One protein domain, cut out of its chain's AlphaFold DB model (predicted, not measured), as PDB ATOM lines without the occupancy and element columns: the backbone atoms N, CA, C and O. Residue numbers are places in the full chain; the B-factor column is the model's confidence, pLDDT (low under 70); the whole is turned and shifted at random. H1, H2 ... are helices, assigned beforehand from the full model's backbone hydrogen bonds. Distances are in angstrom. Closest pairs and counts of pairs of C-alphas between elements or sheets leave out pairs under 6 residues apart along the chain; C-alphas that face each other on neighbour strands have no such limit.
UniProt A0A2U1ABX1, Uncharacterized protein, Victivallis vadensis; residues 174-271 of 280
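Overview. This is residues 174 to 271 of the 280 residues of an uncharacterized protein of Victivallis vadensis (UniProt A0A2U1ABX1). One long helix, H1, makes the long axis; H2 folds back slantwise onto its last third, H4 crosses it nearly at a right angle, and the chain between H2 and H4 makes a wide loop that holds short H3. Residues 174 to 192 of H1 stick out as a bare arm, and residues 238 to 244 stick out at the loop's tip. The printed part has 98 residues with four named helices, H1 H2 H3 H4 along the chain, and no named strand: all helix. It is loose, with a radius of gyration of the C-alphas of 17.2 A, and flat, spanning 62 by 40 by 17 A.

Arrangement. Start with H1, residues 174 to 214. Its residues 195 to 206 alone touch H4, residues 254 to 269, about perpendicular at 85 degrees; look at Gly 202 and Tyr 260, the closest C-alphas, 4.1 A apart. Its residues 204 to 213 alone touch H2, residues 219 to 233, at a steep tilt of 57 degrees, opposite ways, with the C-alphas of Tyr 208 and Ala 226 closest at 4.9 A. H2 and H4 are close but not clearly touching: their closest C-alphas, Arg 227 and Met 257, are 7.1 A apart. H3, residues 240 to 244, is apart from H1, H2 and H4. In H1, H2, H3 and H4 every O i to N i+4 pair is within hydrogen-bond range.

Along the chain. Find C-alpha 174 at (184.560, 115.576, 300.235); from there H1 runs 58.8 A to C-alpha 214 at (217.486, 162.674, 312.522). H2 measures 21.0 A from first to last C-alpha, H3 6.5 A, and H4 22.4 A, ending at C-alpha 269 at (197.661, 154.403, 310.478).

Size, cuts and confidence. The C-alphas farthest apart, Gln 174 and Gly 216, are 62.3 A apart. The printed part has no cut; the link from H1 to H2 is tight, the other two short. Look for pLDDT under 70 at residues 174 to 192, 240 to 248 and 270 to 271.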
ATOM      1  N   GLN A 174     183.888 115.469 298.942       45.22
ATOM      2  CA  GLN A 174     184.560 115.576 300.235       45.22
ATOM      3  C   GLN A 174     186.079 115.767 300.085       45.22
ATOM      4  O   GLN A 174     186.636 116.701 300.652       45.22
ATOM      5  N   ALA A 175     186.725 114.965 299.239       46.22
ATOM      6  CA  ALA A 175     188.158 115.057 298.972       46.22
ATOM      7  C   ALA A 175     188.516 116.333 298.185       46.22
ATOM      8  O   ALA A 175     189.514 116.986 298.486       46.22
ATOM      9  N   THR A 176     187.662 116.766 297.243       46.72
ATOM     10  CA  THR A 176     187.804 118.078 296.580       46.72
ATOM     11  C   THR A 176     187.766 119.216 297.592       46.72
ATOM     12  O   THR A 176     188.573 120.139 297.519       46.72
ATOM     13  N   ARG A 177     186.835 119.151 298.551       50.03
ATOM     14  CA  ARG A 177     186.690 120.159 299.600       50.03
ATOM     15  C   ARG A 177     187.914 120.202 300.515       50.03
ATOM     16  O   ARG A 177     188.397 121.293 300.784       50.03
ATOM     17  N   GLU A 178     188.441 119.063 300.949       53.62
ATOM     18  CA  GLU A 178     189.625 118.993 301.823       53.62
ATOM     19  C   GLU A 178     190.897 119.519 301.141       53.62
ATOM     20  O   GLU A 178     191.670 120.265 301.752       53.62
ATOM     21  N   LEU A 179     191.088 119.208 299.856       48.34
ATOM     22  CA  LEU A 179     192.179 119.766 299.052       48.34
ATOM     23  C   LEU A 179     192.031 121.280 298.869       48.34
ATOM     24  O   LEU A 179     193.000 122.013 299.062       48.34
ATOM     25  N   LEU A 180     190.822 121.761 298.564       47.38
ATOM     26  CA  LEU A 180     190.522 123.194 298.487       47.38
ATOM     27  C   LEU A 180     190.773 123.895 299.819       47.38
ATOM     28  O   LEU A 180     191.395 124.951 299.835       47.38
ATOM     29  N   GLU A 181     190.343 123.313 300.935       57.53
ATOM     30  CA  GLU A 181     190.571 123.864 302.270       57.53
ATOM     31  C   GLU A 181     192.065 123.894 302.615       57.53
ATOM     32  O   GLU A 181     192.545 124.887 303.162       57.53
ATOM     33  N   THR A 182     192.828 122.862 302.250       60.31
ATOM     34  CA  THR A 182     194.284 122.794 302.465       60.31
ATOM     35  C   THR A 182     195.027 123.808 301.601       60.31
ATOM     36  O   THR A 182     195.872 124.552 302.104       60.31
ATOM     37  N   PHE A 183     194.673 123.902 300.319       50.22
ATOM     38  CA  PHE A 183     195.220 124.896 299.402       50.22
ATOM     39  C   PHE A 183     194.876 126.312 299.858       50.22
ATOM     40  O   PHE A 183     195.761 127.157 299.940       50.22
ATOM     41  N   MET A 184     193.616 126.576 300.215       53.31
ATOM     42  CA  MET A 184     193.181 127.872 300.728       53.31
ATOM     43  C   MET A 184     193.908 128.231 302.019       53.31
ATOM     44  O   MET A 184     194.383 129.357 302.123       53.31
ATOM     45  N   LYS A 185     194.064 127.296 302.966       59.91
ATOM     46  CA  LYS A 185     194.856 127.510 304.187       59.91
ATOM     47  C   LYS A 185     196.310 127.818 303.847       59.91
ATOM     48  O   LYS A 185     196.841 128.811 304.327       59.91
ATOM     49  N   GLY A 186     196.950 127.036 302.978       55.03
ATOM     50  CA  GLY A 186     198.328 127.274 302.546       55.03
ATOM     51  C   GLY A 186     198.506 128.616 301.830       55.03
ATOM     52  O   GLY A 186     199.439 129.362 302.121       55.03
ATOM     53  N   TYR A 187     197.584 128.963 300.936       53.88
ATOM     54  CA  TYR A 187     197.582 130.211 300.179       53.88
ATOM     55  C   TYR A 187     197.322 131.424 301.077       53.88
ATOM     56  O   TYR A 187     198.036 132.422 300.990       53.88
ATOM     57  N   GLN A 188     196.339 131.337 301.977       58.66
ATOM     58  CA  GLN A 188     196.049 132.375 302.964       58.66
ATOM     59  C   GLN A 188     197.214 132.542 303.935       58.66
ATOM     60  O   GLN A 188     197.629 133.673 304.155       58.66
ATOM     61  N   ASN A 189     197.808 131.452 304.427       66.75
ATOM     62  CA  ASN A 189     198.974 131.498 305.306       66.75
ATOM     63  C   ASN A 189     200.174 132.146 304.609       66.75
ATOM     64  O   ASN A 189     200.793 133.033 305.186       66.75
ATOM     65  N   LYS A 190     200.473 131.784 303.353       64.25
ATOM     66  CA  LYS A 190     201.537 132.430 302.563       64.25
ATOM     67  C   LYS A 190     201.241 133.908 302.317       64.25
ATOM     68  O   LYS A 190     202.113 134.752 302.496       64.25
ATOM     69  N   ARG A 191     200.003 134.257 301.957       61.00
ATOM     70  CA  ARG A 191     199.597 135.650 301.716       61.00
ATOM     71  C   ARG A 191     199.657 136.493 302.990       61.00
ATOM     72  O   ARG A 191     200.161 137.611 302.943       61.00
ATOM     73  N   GLN A 192     199.172 135.963 304.110       69.00
ATOM     74  CA  GLN A 192     199.258 136.602 305.422       69.00
ATOM     75  C   GLN A 192     200.716 136.746 305.851       69.00
ATOM     76  O   GLN A 192     201.113 137.830 306.253       69.00
ATOM     77  N   ARG A 193     201.536 135.705 305.691       72.06
ATOM     78  CA  ARG A 193     202.964 135.741 306.017       72.06
ATOM     79  C   ARG A 193     203.716 136.774 305.179       72.06
ATOM     80  O   ARG A 193     204.412 137.604 305.745       72.06
ATOM     81  N   HIS A 194     203.495 136.833 303.865       75.88
ATOM     82  CA  HIS A 194     204.071 137.880 303.014       75.88
ATOM     83  C   HIS A 194     203.594 139.287 303.390       75.88
ATOM     84  O   HIS A 194     204.367 140.241 303.302       75.88
ATOM     85  N   HIS A 195     202.332 139.434 303.803       78.44
ATOM     86  CA  HIS A 195     201.801 140.705 304.282       78.44
ATOM     87  C   HIS A 195     202.459 141.134 305.603       78.44
ATOM     88  O   HIS A 195     202.949 142.257 305.704       78.44
ATOM     89  N   TRP A 196     202.559 140.225 306.573       81.69
ATOM     90  CA  TRP A 196     203.242 140.454 307.845       81.69
ATOM     91  C   TRP A 196     204.729 140.744 307.662       81.69
ATOM     92  O   TRP A 196     205.243 141.694 308.247       81.69
ATOM     93  N   ASN A 197     205.408 140.007 306.783       83.31
ATOM     94  CA  ASN A 197     206.810 140.242 306.456       83.31
ATOM     95  C   ASN A 197     207.003 141.601 305.775       83.31
ATOM     96  O   ASN A 197     207.917 142.338 306.135       83.31
ATOM     97  N   ALA A 198     206.093 142.011 304.885       85.31
ATOM     98  CA  ALA A 198     206.116 143.353 304.308       85.31
ATOM     99  C   ALA A 198     205.974 144.461 305.368       85.31
ATOM    100  O   ALA A 198     206.664 145.476 305.272       85.31
ATOM    101  N   ILE A 199     205.126 144.269 306.385       87.12
ATOM    102  CA  ILE A 199     204.984 145.206 307.510       87.12
ATOM    103  C   ILE A 199     206.248 145.206 308.376       87.12
ATOM    104  O   ILE A 199     206.774 146.276 308.677       87.12
ATOM    105  N   ARG A 200     206.768 144.029 308.746       90.31
ATOM    106  CA  ARG A 200     207.975 143.867 309.572       90.31
ATOM    107  C   ARG A 200     209.196 144.517 308.922       90.31
ATOM    108  O   ARG A 200     209.844 145.361 309.541       90.31
ATOM    109  N   TRP A 201     209.469 144.187 307.661       92.06
ATOM    110  CA  TRP A 201     210.556 144.787 306.886       92.06
ATOM    111  C   TRP A 201     210.327 146.281 306.642       92.06
ATOM    112  O   TRP A 201     211.272 147.066 306.662       92.06
ATOM    113  N   GLY A 202     209.072 146.704 306.466       92.00
ATOM    114  CA  GLY A 202     208.704 148.113 306.348       92.00
ATOM    115  C   GLY A 202     208.982 148.906 307.623       92.00
ATOM    116  O   GLY A 202     209.483 150.028 307.548       92.00
ATOM    117  N   ALA A 203     208.713 148.314 308.789       92.19
ATOM    118  CA  ALA A 203     209.008 148.897 310.091       92.19
ATOM    119  C   ALA A 203     210.519 149.051 310.297       92.19
ATOM    120  O   ALA A 203     210.978 150.102 310.742       92.19
ATOM    121  N   GLU A 204     211.295 148.025 309.947       93.25
ATOM    122  CA  GLU A 204     212.756 148.047 310.022       93.25
ATOM    123  C   GLU A 204     213.366 149.097 309.086       93.25
ATOM    124  O   GLU A 204     214.118 149.963 309.535       93.25
ATOM    125  N   TYR A 205     212.962 149.098 307.811       93.38
ATOM    126  CA  TYR A 205     213.368 150.123 306.852       93.38
ATOM    127  C   TYR A 205     213.021 151.532 307.350       93.38
ATOM    128  O   TYR A 205     213.850 152.442 307.273       93.38
ATOM    129  N   ASN A 206     211.821 151.718 307.914       93.50
ATOM    130  CA  ASN A 206     211.403 153.002 308.463       93.50
ATOM    131  C   ASN A 206     212.268 153.430 309.660       93.50
ATOM    132  O   ASN A 206     212.562 154.617 309.773       93.50
ATOM    133  N   ARG A 207     212.726 152.510 310.523       94.75
ATOM    134  CA  ARG A 207     213.668 152.848 311.610       94.75
ATOM    135  C   ARG A 207     214.983 153.399 311.058       94.75
ATOM    136  O   ARG A 207     215.413 154.458 311.508       94.75
ATOM    137  N   TYR A 208     215.575 152.742 310.057       95.44
ATOM    138  CA  TYR A 208     216.805 153.226 309.414       95.44
ATOM    139  C   TYR A 208     216.599 154.576 308.727       95.44
ATOM    140  O   TYR A 208     217.414 155.491 308.848       95.44
ATOM    141  N   TYR A 209     215.480 154.729 308.023       93.94
ATOM    142  CA  TYR A 209     215.130 155.977 307.362       93.94
ATOM    143  C   TYR A 209     214.989 157.137 308.358       93.94
ATOM    144  O   TYR A 209     215.622 158.175 308.168       93.94
ATOM    145  N   GLN A 210     214.257 156.943 309.459       93.88
ATOM    146  CA  GLN A 210     214.098 157.960 310.502       93.88
ATOM    147  C   GLN A 210     215.419 158.273 311.217       93.88
ATOM    148  O   GLN A 210     215.695 159.440 311.488       93.88
ATOM    149  N   SER A 211     216.281 157.276 311.460       95.00
ATOM    150  CA  SER A 211     217.595 157.530 312.066       95.00
ATOM    151  C   SER A 211     218.488 158.400 311.181       95.00
ATOM    152  O   SER A 211     219.196 159.262 311.692       95.00
ATOM    153  N   TYR A 212     218.438 158.220 309.856       94.31
ATOM    154  CA  TYR A 212     219.188 159.071 308.931       94.31
ATOM    155  C   TYR A 212     218.547 160.453 308.757       94.31
ATOM    156  O   TYR A 212     219.269 161.438 308.648       94.31
ATOM    157  N   LEU A 213     217.222 160.579 308.801       94.00
ATOM    158  CA  LEU A 213     216.595 161.905 308.851       94.00
ATOM    159  C   LEU A 213     217.026 162.691 310.099       94.00
ATOM    160  O   LEU A 213     217.404 163.854 309.984       94.00
ATOM    161  N   ALA A 214     217.055 162.048 311.270       93.94
ATOM    162  CA  ALA A 214     217.486 162.674 312.522       93.94
ATOM    163  C   ALA A 214     218.964 163.114 312.511       93.94
ATOM    164  O   ALA A 214     219.337 164.052 313.206       93.94
ATOM    165  N   GLN A 215     219.803 162.473 311.692       94.06
ATOM    166  CA  GLN A 215     221.201 162.860 311.464       94.06
ATOM    167  C   GLN A 215     221.360 164.029 310.468       94.06
ATOM    168  O   GLN A 215     222.485 164.379 310.118       94.06
ATOM    169  N   GLY A 216     220.261 164.622 309.984       93.25
ATOM    170  CA  GLY A 216     220.276 165.790 309.099       93.25
ATOM    171  C   GLY A 216     220.427 165.475 307.607       93.25
ATOM    172  O   GLY A 216     220.700 166.377 306.817       93.25
ATOM    173  N   TYR A 217     220.259 164.217 307.186       94.06
ATOM    174  CA  TYR A 217     220.276 163.873 305.760       94.06
ATOM    175  C   TYR A 217     218.996 164.337 305.052       94.06
ATOM    176  O   TYR A 217     217.900 164.268 305.606       94.06
ATOM    177  N   THR A 218     219.120 164.739 303.784       94.31
ATOM    178  CA  THR A 218     217.961 165.024 302.923       94.31
ATOM    179  C   THR A 218     217.128 163.761 302.690       94.31
ATOM    180  O   THR A 218     217.663 162.652 302.720       94.31
ATOM    181  N   ASP A 219     215.828 163.904 302.400       90.44
ATOM    182  CA  ASP A 219     214.906 162.769 302.205       90.44
ATOM    183  C   ASP A 219     215.451 161.720 301.217       90.44
ATOM    184  O   ASP A 219     215.507 160.524 301.517       90.44
ATOM    185  N   MET A 220     215.948 162.166 300.059       90.38
ATOM    186  CA  MET A 220     216.513 161.273 299.045       90.38
ATOM    187  C   MET A 220     217.774 160.544 299.545       90.38
ATOM    188  O   MET A 220     217.928 159.342 299.311       90.38
ATOM    189  N   ALA A 221     218.657 161.240 300.269       90.31
ATOM    190  CA  ALA A 221     219.874 160.652 300.823       90.31
ATOM    191  C   ALA A 221     219.567 159.664 301.961       90.31
ATOM    192  O   ALA A 221     220.145 158.574 301.998       90.31
ATOM    193  N   ALA A 222     218.617 159.996 302.838       92.00
ATOM    194  CA  ALA A 222     218.162 159.135 303.924       92.00
ATOM    195  C   ALA A 222     217.540 157.836 303.387       92.00
ATOM    196  O   ALA A 222     217.905 156.752 303.842       92.00
ATOM    197  N   ARG A 223     216.687 157.907 302.351       90.81
ATOM    198  CA  ARG A 223     216.119 156.716 301.684       90.81
ATOM    199  C   ARG A 223     217.196 155.822 301.075       90.81
ATOM    200  O   ARG A 223     217.116 154.596 301.188       90.81
ATOM    201  N   GLY A 224     218.194 156.432 300.431       90.12
ATOM    202  CA  GLY A 224     219.327 155.725 299.837       90.12
ATOM    203  C   GLY A 224     220.178 154.998 300.880       90.12
ATOM    204  O   GLY A 224     220.505 153.825 300.688       90.12
ATOM    205  N   LYS A 225     220.496 155.661 301.999       92.75
ATOM    206  CA  LYS A 225     221.268 155.071 303.104       92.75
ATOM    207  C   LYS A 225     220.491 153.985 303.846       92.75
ATOM    208  O   LYS A 225     221.029 152.897 304.031       92.75
ATOM    209  N   ALA A 226     219.219 154.225 304.153       92.69
ATOM    210  CA  ALA A 226     218.341 153.243 304.788       92.69
ATOM    211  C   ALA A 226     218.212 151.963 303.956       92.69
ATOM    212  O   ALA A 226     218.300 150.862 304.492       92.69
ATOM    213  N   ARG A 227     218.081 152.090 302.628       92.44
ATOM    214  CA  ARG A 227     218.055 150.926 301.734       92.44
ATOM    215  C   ARG A 227     219.373 150.159 301.786       92.44
ATOM    216  O   ARG A 227     219.345 148.939 301.862       92.44
ATOM    217  N   ARG A 228     220.520 150.844 301.719       92.31
ATOM    218  CA  ARG A 228     221.830 150.173 301.789       92.31
ATOM    219  C   ARG A 228     221.983 149.408 303.102       92.31
ATOM    220  O   ARG A 228     222.333 148.239 303.060       92.31
ATOM    221  N   GLN A 229     221.637 150.032 304.227       93.19
ATOM    222  CA  GLN A 229     221.676 149.391 305.541       93.19
ATOM    223  C   GLN A 229     220.736 148.178 305.629       93.19
ATOM    224  O   GLN A 229     221.134 147.133 306.140       93.19
ATOM    225  N   PHE A 230     219.527 148.281 305.071       92.06
ATOM    226  CA  PHE A 230     218.583 147.166 305.002       92.06
ATOM    227  C   PHE A 230     219.145 145.982 304.200       92.06
ATOM    228  O   PHE A 230     219.061 144.842 304.646       92.06
ATOM    229  N   VAL A 231     219.770 146.248 303.046       89.00
ATOM    230  CA  VAL A 231     220.415 145.218 302.210       89.00
ATOM    231  C   VAL A 231     221.609 144.580 302.916       89.00
ATOM    232  O   VAL A 231     221.797 143.374 302.822       89.00
ATOM    233  N   THR A 232     222.404 145.357 303.652       89.44
ATOM    234  CA  THR A 232     223.517 144.820 304.451       89.44
ATOM    235  C   THR A 232     223.030 143.925 305.591       89.44
ATOM    236  O   THR A 232     223.697 142.948 305.913       89.44
ATOM    237  N   SER A 233     221.870 144.233 306.173       86.69
ATOM    238  CA  SER A 233     221.277 143.463 307.278       86.69
ATOM    239  C   SER A 233     220.579 142.179 306.807       86.69
ATOM    240  O   SER A 233     220.341 141.287 307.613       86.69
ATOM    241  N   HIS A 234     220.301 142.066 305.503       84.94
ATOM    242  CA  HIS A 234     219.691 140.896 304.866       84.94
ATOM    243  C   HIS A 234     220.541 140.427 303.675       84.94
ATOM    244  O   HIS A 234     220.152 140.632 302.518       84.94
ATOM    245  N   PRO A 235     221.728 139.846 303.927       79.06
ATOM    246  CA  PRO A 235     222.569 139.329 302.859       79.06
ATOM    247  C   PRO A 235     221.831 138.232 302.088       79.06
ATOM    248  O   PRO A 235     221.201 137.355 302.677       79.06
ATOM    249  N   TYR A 236     221.906 138.294 300.758       72.56
ATOM    250  CA  TYR A 236     221.350 137.245 299.910       72.56
ATOM    251  C   TYR A 236     222.169 135.956 300.094       72.56
ATOM    252  O   TYR A 236     223.403 136.053 300.152       72.56
ATOM    253  N   PRO A 237     221.522 134.782 300.167       72.00
ATOM    254  CA  PRO A 237     222.212 133.515 300.348       72.00
ATOM    255  C   PRO A 237     223.167 133.267 299.181       72.00
ATOM    256  O   PRO A 237     222.835 133.488 298.013       72.00
ATOM    257  N   LYS A 238     224.388 132.851 299.505       74.25
ATOM    258  CA  LYS A 238     225.475 132.645 298.539       74.25
ATOM    259  C   LYS A 238     225.612 131.187 298.124       74.25
ATOM    260  O   LYS A 238     226.270 130.909 297.124       74.25
ATOM    261  N   THR A 239     225.007 130.269 298.876       72.56
ATOM    262  CA  THR A 239     225.092 128.826 298.642       72.56
ATOM    263  C   THR A 239     223.707 128.196 298.488       72.56
ATOM    264  O   THR A 239     222.706 128.709 298.985       72.56
ATOM    265  N   ALA A 240     223.641 127.062 297.786       61.34
ATOM    266  CA  ALA A 240     222.404 126.293 297.630       61.34
ATOM    267  C   ALA A 240     221.883 125.745 298.971       61.34
ATOM    268  O   ALA A 240     220.676 125.644 299.154       61.34
ATOM    269  N   ALA A 241     222.783 125.456 299.920       65.56
ATOM    270  CA  ALA A 241     222.426 125.038 301.273       65.56
ATOM    271  C   ALA A 241     221.716 126.158 302.054       65.56
ATOM    272  O   ALA A 241     220.693 125.906 302.678       65.56
ATOM    273  N   GLU A 242     222.187 127.406 301.942       60.94
ATOM    274  CA  GLU A 242     221.527 128.572 302.552       60.94
ATOM    275  C   GLU A 242     220.144 128.851 301.938       60.94
ATOM    276  O   GLU A 242     219.254 129.328 302.624       60.94
ATOM    277  N   LEU A 243     219.931 128.519 300.658       60.72
ATOM    278  CA  LEU A 243     218.627 128.641 299.985       60.72
ATOM    279  C   LEU A 243     217.606 127.566 300.401       60.72
ATOM    280  O   LEU A 243     216.418 127.740 300.130       60.72
ATOM    281  N   LEU A 244     218.067 126.455 300.985       54.09
ATOM    282  CA  LEU A 244     217.229 125.352 301.474       54.09
ATOM    283  C   LEU A 244     216.826 125.530 302.944       54.09
ATOM    284  O   LEU A 244     215.873 124.892 303.391       54.09
ATOM    285  N   GLU A 245     217.510 126.402 303.690       56.66
ATOM    286  CA  GLU A 245     216.985 126.893 304.959       56.66
ATOM    287  C   GLU A 245     215.720 127.706 304.657       56.66
ATOM    288  O   GLU A 245     215.747 128.619 303.838       56.66
ATOM    289  N   ASP A 246     214.599 127.369 305.300       50.97
ATOM    290  CA  ASP A 246     213.255 127.944 305.090       50.97
ATOM    291  C   ASP A 246     213.146 129.422 305.563       50.97
ATOM    292  O   ASP A 246     212.145 129.865 306.129       50.97
ATOM    293  N   GLN A 247     214.218 130.201 305.392       59.66
ATOM    294  CA  GLN A 247     214.306 131.625 305.673       59.66
ATOM    295  C   GLN A 247     213.782 132.424 304.473       59.66
ATOM    296  O   GLN A 247     214.307 132.373 303.363       59.66
ATOM    297  N   GLU A 248     212.725 133.208 304.692       69.19
ATOM    298  CA  GLU A 248     212.206 134.115 303.667       69.19
ATOM    299  C   GLU A 248     213.116 135.344 303.498       69.19
ATOM    300  O   GLU A 248     213.317 136.122 304.434       69.19
ATOM    301  N   TYR A 249     213.609 135.571 302.277       77.69
ATOM    302  CA  TYR A 249     214.488 136.700 301.957       77.69
ATOM    303  C   TYR A 249     213.709 137.924 301.446       77.69
ATOM    304  O   TYR A 249     212.905 137.805 300.512       77.69
ATOM    305  N   PRO A 250     213.955 139.131 301.988       83.81
ATOM    306  CA  PRO A 250     213.299 140.335 301.503       83.81
ATOM    307  C   PRO A 250     213.821 140.768 300.132       83.81
ATOM    308  O   PRO A 250     215.005 140.671 299.809       83.81
ATOM    309  N   GLY A 251     212.936 141.367 299.336       83.50
ATOM    310  CA  GLY A 251     213.324 142.032 298.099       83.50
ATOM    311  C   GLY A 251     214.180 143.268 298.384       83.50
ATOM    312  O   GLY A 251     213.795 144.143 299.156       83.50
ATOM    313  N   THR A 252     215.321 143.390 297.711       82.56
ATOM    314  CA  THR A 252     216.318 144.447 297.971       82.56
ATOM    315  C   THR A 252     216.193 145.661 297.039       82.56
ATOM    316  O   THR A 252     216.976 146.616 297.116       82.56
ATOM    317  N   THR A 253     215.221 145.667 296.124       85.25
ATOM    318  CA  THR A 253     215.032 146.746 295.141       85.25
ATOM    319  C   THR A 253     214.390 147.990 295.762       85.25
ATOM    320  O   THR A 253     213.706 147.926 296.782       85.25
ATOM    321  N   ALA A 254     214.559 149.155 295.128       82.19
ATOM    322  CA  ALA A 254     213.886 150.380 295.575       82.19
ATOM    323  C   ALA A 254     212.350 150.254 295.518       82.19
ATOM    324  O   ALA A 254     211.645 150.808 296.359       82.19
ATOM    325  N   ALA A 255     211.822 149.495 294.551       85.06
ATOM    326  CA  ALA A 255     210.397 149.194 294.468       85.06
ATOM    327  C   ALA A 255     209.918 148.336 295.650       85.06
ATOM    328  O   ALA A 255     208.858 148.622 296.204       85.06
ATOM    329  N   ALA A 256     210.708 147.344 296.075       84.62
ATOM    330  CA  ALA A 256     210.405 146.535 297.252       84.62
ATOM    331  C   ALA A 256     210.381 147.385 298.533       84.62
ATOM    332  O   ALA A 256     209.393 147.343 299.261       84.62
ATOM    333  N   MET A 257     211.382 148.252 298.737       90.25
ATOM    334  CA  MET A 257     211.416 149.167 299.890       90.25
ATOM    335  C   MET A 257     210.178 150.068 299.950       90.25
ATOM    336  O   MET A 257     209.565 150.203 301.004       90.25
ATOM    337  N   ARG A 258     209.756 150.637 298.809       86.94
ATOM    338  CA  ARG A 258     208.526 151.446 298.736       86.94
ATOM    339  C   ARG A 258     207.287 150.645 299.125       86.94
ATOM    340  O   ARG A 258     206.450 151.153 299.866       86.94
ATOM    341  N   ARG A 259     207.174 149.398 298.658       87.69
ATOM    342  CA  ARG A 259     206.051 148.510 298.998       87.69
ATOM    343  C   ARG A 259     206.011 148.196 300.492       87.69
ATOM    344  O   ARG A 259     204.951 148.331 301.094       87.69
ATOM    345  N   TYR A 260     207.145 147.830 301.088       92.12
ATOM    346  CA  TYR A 260     207.240 147.528 302.520       92.12
ATOM    347  C   TYR A 260     206.938 148.756 303.376       92.12
ATOM    348  O   TYR A 260     206.120 148.697 304.289       92.12
ATOM    349  N   HIS A 261     207.527 149.903 303.031       90.81
ATOM    350  CA  HIS A 261     207.290 151.155 303.745       90.81
ATOM    351  C   HIS A 261     205.819 151.578 303.685       90.81
ATOM    352  O   HIS A 261     205.248 151.930 304.712       90.81
ATOM    353  N   THR A 262     205.179 151.455 302.519       89.19
ATOM    354  CA  THR A 262     203.742 151.739 302.353       89.19
ATOM    355  C   THR A 262     202.882 150.792 303.192       89.19
ATOM    356  O   THR A 262     201.973 151.251 303.878       89.19
ATOM    357  N   ALA A 263     203.184 149.488 303.186       87.56
ATOM    358  CA  ALA A 263     202.459 148.497 303.985       87.56
ATOM    359  C   ALA A 263     202.566 148.784 305.491       87.56
ATOM    360  O   ALA A 263     201.565 148.744 306.200       87.56
ATOM    361  N   PHE A 264     203.760 149.142 305.967       92.06
ATOM    362  CA  PHE A 264     203.974 149.539 307.356       92.06
ATOM    363  C   PHE A 264     203.220 150.821 307.729       92.06
ATOM    364  O   PHE A 264     202.577 150.864 308.773       92.06
ATOM    365  N   LEU A 265     203.266 151.863 306.893       88.94
ATOM    366  CA  LEU A 265     202.551 153.116 307.165       88.94
ATOM    367  C   LEU A 265     201.028 152.920 307.161       88.94
ATOM    368  O   LEU A 265     200.336 153.502 307.997       88.94
ATOM    369  N   ALA A 266     200.511 152.068 306.273       85.81
ATOM    370  CA  ALA A 266     199.105 151.670 306.263       85.81
ATOM    371  C   ALA A 266     198.720 150.919 307.552       85.81
ATOM    372  O   ALA A 266     197.751 151.286 308.208       85.81
ATOM    373  N   ALA A 267     199.525 149.943 307.984       84.56
ATOM    374  CA  ALA A 267     199.296 149.235 309.247       84.56
ATOM    375  C   ALA A 267     199.367 150.178 310.465       84.56
ATOM    376  O   ALA A 267     198.492 150.150 311.328       84.56
ATOM    377  N   LYS A 268     200.354 151.083 310.498       82.00
ATOM    378  CA  LYS A 268     200.539 152.078 311.567       82.00
ATOM    379  C   LYS A 268     199.380 153.078 311.657       82.00
ATOM    380  O   LYS A 268     199.029 153.496 312.754       82.00
ATOM    381  N   SER A 269     198.804 153.476 310.523       76.38
ATOM    382  CA  SER A 269     197.661 154.403 310.478       76.38
ATOM    383  C   SER A 269     196.323 153.738 310.811       76.38
ATOM    384  O   SER A 269     195.402 154.437 311.214       76.38
ATOM    385  N   SER A 270     196.227 152.408 310.704       68.50
ATOM    386  CA  SER A 270     195.006 151.644 311.006       68.50
ATOM    387  C   SER A 270     194.752 151.359 312.497       68.50
ATOM    388  O   SER A 270     193.745 150.745 312.822       68.50
ATOM    389  N   SER A 271     195.629 151.809 313.405       55.97
ATOM    390  CA  SER A 271     195.470 151.705 314.871       55.97
ATOM    391  C   SER A 271     195.088 150.320 315.431       55.97
ATOM    392  O   SER A 271     194.442 150.264 316.467       55.97
TER     393      SER A 271